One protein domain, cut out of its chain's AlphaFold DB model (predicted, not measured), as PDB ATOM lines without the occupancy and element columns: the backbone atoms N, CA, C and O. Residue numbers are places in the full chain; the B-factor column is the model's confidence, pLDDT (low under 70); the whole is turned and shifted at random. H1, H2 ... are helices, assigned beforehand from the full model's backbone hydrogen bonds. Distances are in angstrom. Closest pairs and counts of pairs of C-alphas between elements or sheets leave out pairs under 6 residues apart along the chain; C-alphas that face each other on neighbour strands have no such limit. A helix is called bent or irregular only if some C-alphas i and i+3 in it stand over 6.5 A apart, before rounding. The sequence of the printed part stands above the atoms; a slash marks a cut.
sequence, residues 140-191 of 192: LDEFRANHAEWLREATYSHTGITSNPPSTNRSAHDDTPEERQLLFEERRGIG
ATOM      1  N   LEU A 140      57.307  14.228  74.620       93.38
ATOM      2  CA  LEU A 140      56.994  12.851  74.994       93.38
ATOM      3  C   LEU A 140      56.343  12.755  76.383       93.38
ATOM      4  O   LEU A 140      55.489  11.895  76.599       93.38
ATOM      5  N   ASP A 141      56.734  13.617  77.318       95.94
ATOM      6  CA  ASP A 141      56.166  13.637  78.665       95.94
ATOM      7  C   ASP A 141      54.775  14.280  78.666       95.94
ATOM      8  O   ASP A 141      53.874  13.759  79.320       95.94
ATOM      9  N   GLU A 142      54.552  15.306  77.838       91.94
ATOM     10  CA  GLU A 142      53.221  15.843  77.520       91.94
ATOM     11  C   GLU A 142      52.301  14.744  76.966       91.94
ATOM     12  O   GLU A 142      51.163  14.583  77.422       91.94
ATOM     13  N   PHE A 143      52.797  13.940  76.018       89.69
ATOM     14  CA  PHE A 143      52.036  12.823  75.459       89.69
ATOM     15  C   PHE A 143      51.691  11.774  76.523       89.69
ATOM     16  O   PHE A 143      50.559  11.296  76.588       89.69
ATOM     17  N   ARG A 144      52.647  11.432  77.396       93.25
ATOM     18  CA  ARG A 144      52.443  10.462  78.483       93.25
ATOM     19  C   ARG A 144      51.453  10.962  79.531       93.25
ATOM     20  O   ARG A 144      50.596  10.188  79.949       93.25
ATOM     21  N   ALA A 145      51.548  12.230  79.928       95.81
ATOM     22  CA  ALA A 145      50.655  12.837  80.911       95.81
ATOM     23  C   ALA A 145      49.190  12.834  80.441       95.81
ATOM     24  O   ALA A 145      48.288  12.648  81.253       95.81
ATOM     25  N   ASN A 146      48.965  12.956  79.129       92.50
ATOM     26  CA  ASN A 146      47.632  13.011  78.516       92.50
ATOM     27  C   ASN A 146      47.255  11.724  77.757       92.50
ATOM     28  O   ASN A 146      46.301  11.700  76.984       92.50
ATOM     29  N   HIS A 147      47.980  10.622  77.974       91.31
ATOM     30  CA  HIS A 147      47.857   9.392  77.181       91.31
ATOM     31  C   HIS A 147      46.422   8.843  77.097       91.31
ATOM     32  O   HIS A 147      45.992   8.379  76.043       91.31
ATOM     33  N   ALA A 148      45.663   8.913  78.194       93.44
ATOM     34  CA  ALA A 148      44.280   8.438  78.227       93.44
ATOM     35  C   ALA A 148      43.348   9.246  77.306       93.44
ATOM     36  O   ALA A 148      42.422   8.682  76.723       93.44
ATOM     37  N   GLU A 149      43.593  10.547  77.169       90.81
ATOM     38  CA  GLU A 149      42.832  11.420  76.279       90.81
ATOM     39  C   GLU A 149      43.182  11.143  74.818       90.81
ATOM     40  O   GLU A 149      42.280  10.896  74.021       90.81
ATOM     41  N   TRP A 150      44.476  11.029  74.499       89.25
ATOM     42  CA  TRP A 150      44.937  10.660  73.157       89.25
ATOM     43  C   TRP A 150      44.360   9.322  72.687       89.25
ATOM     44  O   TRP A 150      43.896   9.201  71.554       89.25
ATOM     45  N   LEU A 151      44.330   8.314  73.566       90.62
ATOM     46  CA  LEU A 151      43.711   7.024  73.258       90.62
ATOM     47  C   LEU A 151      42.206   7.144  73.029       90.62
ATOM     48  O   LEU A 151      41.678   6.498  72.124       90.62
ATOM     49  N   ARG A 152      41.509   7.945  73.839       91.19
ATOM     50  CA  ARG A 152      40.070   8.167  73.679       91.19
ATOM     51  C   ARG A 152      39.786   8.823  72.333       91.19
ATOM     52  O   ARG A 152      38.931   8.334  71.601       91.19
ATOM     53  N   GLU A 153      40.512   9.881  71.994       88.31
ATOM     54  CA  GLU A 153      40.357  10.577  70.718       88.31
ATOM     55  C   GLU A 153      40.634   9.638  69.537       88.31
ATOM     56  O   GLU A 153      39.784   9.500  68.661       88.31
ATOM     57  N   ALA A 154      41.762   8.919  69.547       89.94
ATOM     58  CA  ALA A 154      42.089   7.953  68.500       89.94
ATOM     59  C   ALA A 154      40.983   6.898  68.332       89.94
ATOM     60  O   ALA A 154      40.562   6.625  67.210       89.94
ATOM     61  N   THR A 155      40.470   6.359  69.445       91.81
ATOM     62  CA  THR A 155      39.430   5.313  69.470       91.81
ATOM     63  C   THR A 155      38.129   5.752  68.799       91.81
ATOM     64  O   THR A 155      37.490   4.943  68.130       91.81
ATOM     65  N   TYR A 156      37.730   7.014  68.978       89.00
ATOM     66  CA  TYR A 156      36.480   7.552  68.425       89.00
ATOM     67  C   TYR A 156      36.675   8.357  67.133       89.00
ATOM     68  O   TYR A 156      35.700   8.840  66.558       89.00
ATOM     69  N   SER A 157      37.914   8.496  66.658       87.31
ATOM     70  CA  SER A 157      38.220   9.109  65.366       87.31
ATOM     71  C   SER A 157      37.835   8.191  64.200       87.31
ATOM     72  O   SER A 157      37.817   6.967  64.320       87.31
ATOM     73  N   HIS A 158      37.579   8.782  63.032       83.69
ATOM     74  CA  HIS A 158      37.202   8.029  61.831       83.69
ATOM     75  C   HIS A 158      38.293   7.054  61.345       83.69
ATOM     76  O   HIS A 158      37.978   6.006  60.787       83.69
ATOM     77  N   THR A 159      39.570   7.391  61.542       85.38
ATOM     78  CA  THR A 159      40.719   6.657  60.980       85.38
ATOM     79  C   THR A 159      41.583   5.961  62.030       85.38
ATOM     80  O   THR A 159      42.584   5.340  61.677       85.38
ATOM     81  N   GLY A 160      41.228   6.049  63.315       87.50
ATOM     82  CA  GLY A 160      42.061   5.532  64.404       87.50
ATOM     83  C   GLY A 160      43.298   6.388  64.701       87.50
ATOM     84  O   GLY A 160      44.215   5.917  65.372       87.50
ATOM     85  N   ILE A 161      43.354   7.620  64.180       84.25
ATOM     86  CA  ILE A 161      44.479   8.550  64.321       84.25
ATOM     87  C   ILE A 161      43.946   9.866  64.886       84.25
ATOM     88  O   ILE A 161      43.008  10.455  64.343       84.25
ATOM     89  N   THR A 162      44.576  10.342  65.960       80.12
ATOM     90  CA  THR A 162      44.307  11.668  66.533       80.12
ATOM     91  C   THR A 162      44.534  12.730  65.465       80.12
ATOM     92  O   THR A 162      45.613  12.794  64.867       80.12
ATOM     93  N   SER A 163      43.520  13.542  65.197       68.44
ATOM     94  CA  SER A 163      43.584  14.559  64.152       68.44
ATOM     95  C   SER A 163      43.784  15.904  64.822       68.44
ATOM     96  O   SER A 163      42.904  16.369  65.537       68.44
ATOM     97  N   ASN A 164      44.925  16.545  64.579       67.94
ATOM     98  CA  ASN A 164      45.175  17.889  65.081       67.94
ATOM     99  C   ASN A 164      45.520  18.837  63.917       67.94
ATOM    100  O   ASN A 164      46.625  18.727  63.386       67.94
ATOM    101  N   PRO A 165      44.605  19.738  63.498       68.38
ATOM    102  CA  PRO A 165      43.281  19.961  64.077       68.38
ATOM    103  C   PRO A 165      42.278  18.838  63.744       68.38
ATOM    104  O   PRO A 165      42.472  18.128  62.746       68.38
ATOM    105  N   PRO A 166      41.189  18.691  64.524       69.12
ATOM    106  CA  PRO A 166      40.177  17.659  64.312       69.12
ATOM    107  C   PRO A 166      39.607  17.656  62.890       69.12
ATOM    108  O   PRO A 166      39.579  18.682  62.196       69.12
ATOM    109  N   SER A 167      39.141  16.487  62.447       70.88
ATOM    110  CA  SER A 167      38.371  16.363  61.208       70.88
ATOM    111  C   SER A 167      37.078  17.171  61.311       70.88
ATOM    112  O   SER A 167      36.402  17.130  62.340       70.88
ATOM    113  N   THR A 168      36.713  17.879  60.246       75.88
ATOM    114  CA  THR A 168      35.470  18.653  60.187       75.88
ATOM    115  C   THR A 168      34.429  17.902  59.355       75.88
ATOM    116  O   THR A 168      34.765  17.246  58.374       75.88
ATOM    117  N   ASN A 169      33.151  18.025  59.723       81.38
ATOM    118  CA  ASN A 169      32.026  17.575  58.886       81.38
ATOM    119  C   ASN A 169      31.561  18.671  57.905       81.38
ATOM    120  O   ASN A 169      30.486  18.566  57.319       81.38
ATOM    121  N   ARG A 170      32.338  19.753  57.773       85.00
ATOM    122  CA  ARG A 170      32.038  20.898  56.908       85.00
ATOM    123  C   ARG A 170      32.304  20.504  55.458       85.00
ATOM    124  O   ARG A 170      33.352  19.927  55.168       85.00
ATOM    125  N   SER A 171      31.380  20.810  54.552       89.81
ATOM    126  CA  SER A 171      31.617  20.577  53.131       89.81
ATOM    127  C   SER A 171      32.611  21.606  52.610       89.81
ATOM    128  O   SER A 171      32.456  22.799  52.851       89.81
ATOM    129  N   ALA A 172      33.592  21.174  51.815       90.44
ATOM    130  CA  ALA A 172      34.501  22.102  51.138       90.44
ATOM    131  C   ALA A 172      33.761  23.060  50.179       90.44
ATOM    132  O   ALA A 172      34.303  24.095  49.797       90.44
ATOM    133  N   HIS A 173      32.534  22.715  49.772       91.69
ATOM    134  CA  HIS A 173      31.690  23.554  48.921       91.69
ATOM    135  C   HIS A 173      31.004  24.700  49.671       91.69
ATOM    136  O   HIS A 173      30.529  25.622  49.011       91.69
ATOM    137  N   ASP A 174      30.979  24.660  51.006       93.56
ATOM    138  CA  ASP A 174      30.423  25.736  51.831       93.56
ATOM    139  C   ASP A 174      31.409  26.914  51.976       93.56
ATOM    140  O   ASP A 174      31.031  27.978  52.460       93.56
ATOM    141  N   ASP A 175      32.663  26.727  51.546       92.50
ATOM    142  CA  ASP A 175      33.756  27.699  51.663       92.50
ATOM    143  C   ASP A 175      33.930  28.493  50.372       92.50
ATOM    144  O   ASP A 175      33.867  27.928  49.263       92.50
ATOM    145  N   THR A 176      34.263  29.780  50.509       96.31
ATOM    146  CA  THR A 176      34.767  30.547  49.366       96.31
ATOM    147  C   THR A 176      36.082  29.936  48.858       96.31
ATOM    148  O   THR A 176      36.778  29.225  49.594       96.31
ATOM    149  N   PRO A 177      36.465  30.176  47.590       96.06
ATOM    150  CA  PRO A 177      37.750  29.709  47.073       96.06
ATOM    151  C   PRO A 177      38.947  30.134  47.940       96.06
ATOM    152  O   PRO A 177      39.866  29.341  48.138       96.06
ATOM    153  N   GLU A 178      38.918  31.348  48.490       96.31
ATOM    154  CA  GLU A 178      39.977  31.903  49.335       96.31
ATOM    155  C   GLU A 178      40.052  31.197  50.695       96.31
ATOM    156  O   GLU A 178      41.139  30.820  51.134       96.31
ATOM    157  N   GLU A 179      38.907  30.967  51.342       94.19
ATOM    158  CA  GLU A 179      38.826  30.246  52.620       94.19
ATOM    159  C   GLU A 179      39.329  28.806  52.478       94.19
ATOM    160  O   GLU A 179      40.117  28.323  53.295       94.19
ATOM    161  N   ARG A 180      38.926  28.134  51.395       93.56
ATOM    162  CA  ARG A 180      39.341  26.762  51.104       93.56
ATOM    163  C   ARG A 180      40.843  26.662  50.856       93.56
ATOM    164  O   ARG A 180      41.487  25.740  51.352       93.56
ATOM    165  N   GLN A 181      41.402  27.605  50.096       93.75
ATOM    166  CA  GLN A 181      42.836  27.650  49.820       93.75
ATOM    167  C   GLN A 181      43.638  27.860  51.108       93.75
ATOM    168  O   GLN A 181      44.613  27.144  51.335       93.75
ATOM    169  N   LEU A 182      43.199  28.779  51.974       93.12
ATOM    170  CA  LEU A 182      43.835  29.019  53.269       93.12
ATOM    171  C   LEU A 182      43.837  27.750  54.134       93.12
ATOM    172  O   LEU A 182      44.875  27.380  54.683       93.12
ATOM    173  N   LEU A 183      42.705  27.041  54.199       90.06
ATOM    174  CA  LEU A 183      42.601  25.782  54.934       90.06
ATOM    175  C   LEU A 183      43.534  24.705  54.359       90.06
ATOM    176  O   LEU A 183      44.197  23.995  55.115       90.06
ATOM    177  N   PHE A 184      43.623  24.571  53.033       90.56
ATOM    178  CA  PHE A 184      44.546  23.618  52.407       90.56
ATOM    179  C   PHE A 184      46.011  23.952  52.689       90.56
ATOM    180  O   PHE A 184      46.810  23.043  52.915       90.56
ATOM    181  N   GLU A 185      46.379  25.230  52.710       91.94
ATOM    182  CA  GLU A 185      47.733  25.659  53.058       91.94
ATOM    183  C   GLU A 185      48.066  25.382  54.527       91.94
ATOM    184  O   GLU A 185      49.159  24.887  54.816       91.94
ATOM    185  N   GLU A 186      47.117  25.617  55.435       90.12
ATOM    186  CA  GLU A 186      47.250  25.281  56.854       90.12
ATOM    187  C   GLU A 186      47.459  23.772  57.049       90.12
ATOM    188  O   GLU A 186      48.434  23.351  57.680       90.12
ATOM    189  N   ARG A 187      46.605  22.943  56.431       88.50
ATOM    190  CA  ARG A 187      46.704  21.473  56.485       88.50
ATOM    191  C   ARG A 187      48.020  20.977  55.883       88.50
ATOM    192  O   ARG A 187      48.758  20.235  56.536       88.50
ATOM    193  N   ARG A 188      48.423  21.510  54.728       88.19
ATOM    194  CA  ARG A 188      49.728  21.216  54.115       88.19
ATOM    195  C   ARG A 188      50.902  21.640  55.010       88.19
ATOM    196  O   ARG A 188      51.976  21.025  54.975       88.19
ATOM    197  N   GLY A 189      50.734  22.695  55.806       88.44
ATOM    198  CA  GLY A 189      51.696  23.165  56.803       88.44
ATOM    199  C   GLY A 189      52.034  22.102  57.848       88.44
ATOM    200  O   GLY A 189      53.209  21.928  58.173       88.44
ATOM    201  N   ILE A 190      51.032  21.336  58.280       86.75
ATOM    202  CA  ILE A 190      51.145  20.276  59.297       86.75
ATOM    203  C   ILE A 190      51.278  18.858  58.716       86.75
ATOM    204  O   ILE A 190      51.474  17.908  59.465       86.75
ATOM    205  N   GLY A 191      51.220  18.721  57.391       81.38
ATOM    206  CA  GLY A 191      51.380  17.449  56.680       81.38
ATOM    207  C   GLY A 191      50.087  16.675  56.414       81.38
ATOM    208  O   GLY A 191      50.143  15.485  56.102       81.38
TER     209      GLY A 191
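AT A GLANCE: This is residues 140 to 191 of the 192 residues of an uncharacterized protein of Alphaproteobacteria bacterium (UniProt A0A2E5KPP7). The model is an open, loose chain of three separate helices: H1 and H2 make an L-shaped corner at one end, a long loop, residues 157 to 176, runs from there to the other end, and H3 folds back from that end part of the way toward H1. No helix packs on another, and residues 140 to 148, of which 140 to 145 belong to H1, stick out free of the rest. The printed part has 52 residues with three named helices, in the order H1, H2, H3, and no named strand; its class is all helix. The whole is loose, with a radius of gyration of the C-alphas of 14.2 A, and elongated, spanning 40 by 21 by 13 A.

IN THESE COORDINATES: The printed part begins with H1, residues 140 to 145, 8.7 A from first to last C-alpha; C-alpha 140 is at (56.994, 12.851, 74.994). After Asn 146 comes H2, residues 147 to 156, 14.5 A long, ending with C-alpha 156 at (36.480, 7.552, 68.425). Residues 157 to 176 hold no named element. H3, residues 177 to 190, is the longest helix, with 14 residues and 20.4 A from first to last C-alpha; C-alpha 177 is at (37.750, 29.709, 47.073) and C-alpha 190 at (51.145, 20.276, 59.297). Gly 191 is the last printed residue.

HOW THE PARTS SIT: H1 and H2 are close but not clearly touching, with 1 pair of C-alphas within 8 A, those of Phe 143 and Trp 150 at 7.8 A. Their lines are about perpendicular, at 85 degrees, and their centres are 13.1 A apart. H2 and H3 are apart, though they follow each other in the chain. H1 and H3 are apart too. In H1, H2 and H3 every O i to N i+4 pair is within hydrogen-bond range. No helix is bent or irregular.

THE WHOLE: The two C-alphas farthest apart are those of Asp 141 and Thr 176, 40.0 A, while the first and last printed C-alphas, of Leu 140 and Gly 191, are 19.7 A apart. Without residues 140 to 148, which stand free, the body has 43 residues, spans 35 by 21 by 14 A and has a radius of gyration of 12.5 A. The link from H1 to H2, 1 residue, is tight; the link from H2 to H3, 20 residues, is long. The printed part has no cut. The mean pLDDT of the printed part is 87.9, and residues 163 to 166, in the long link, are under 70.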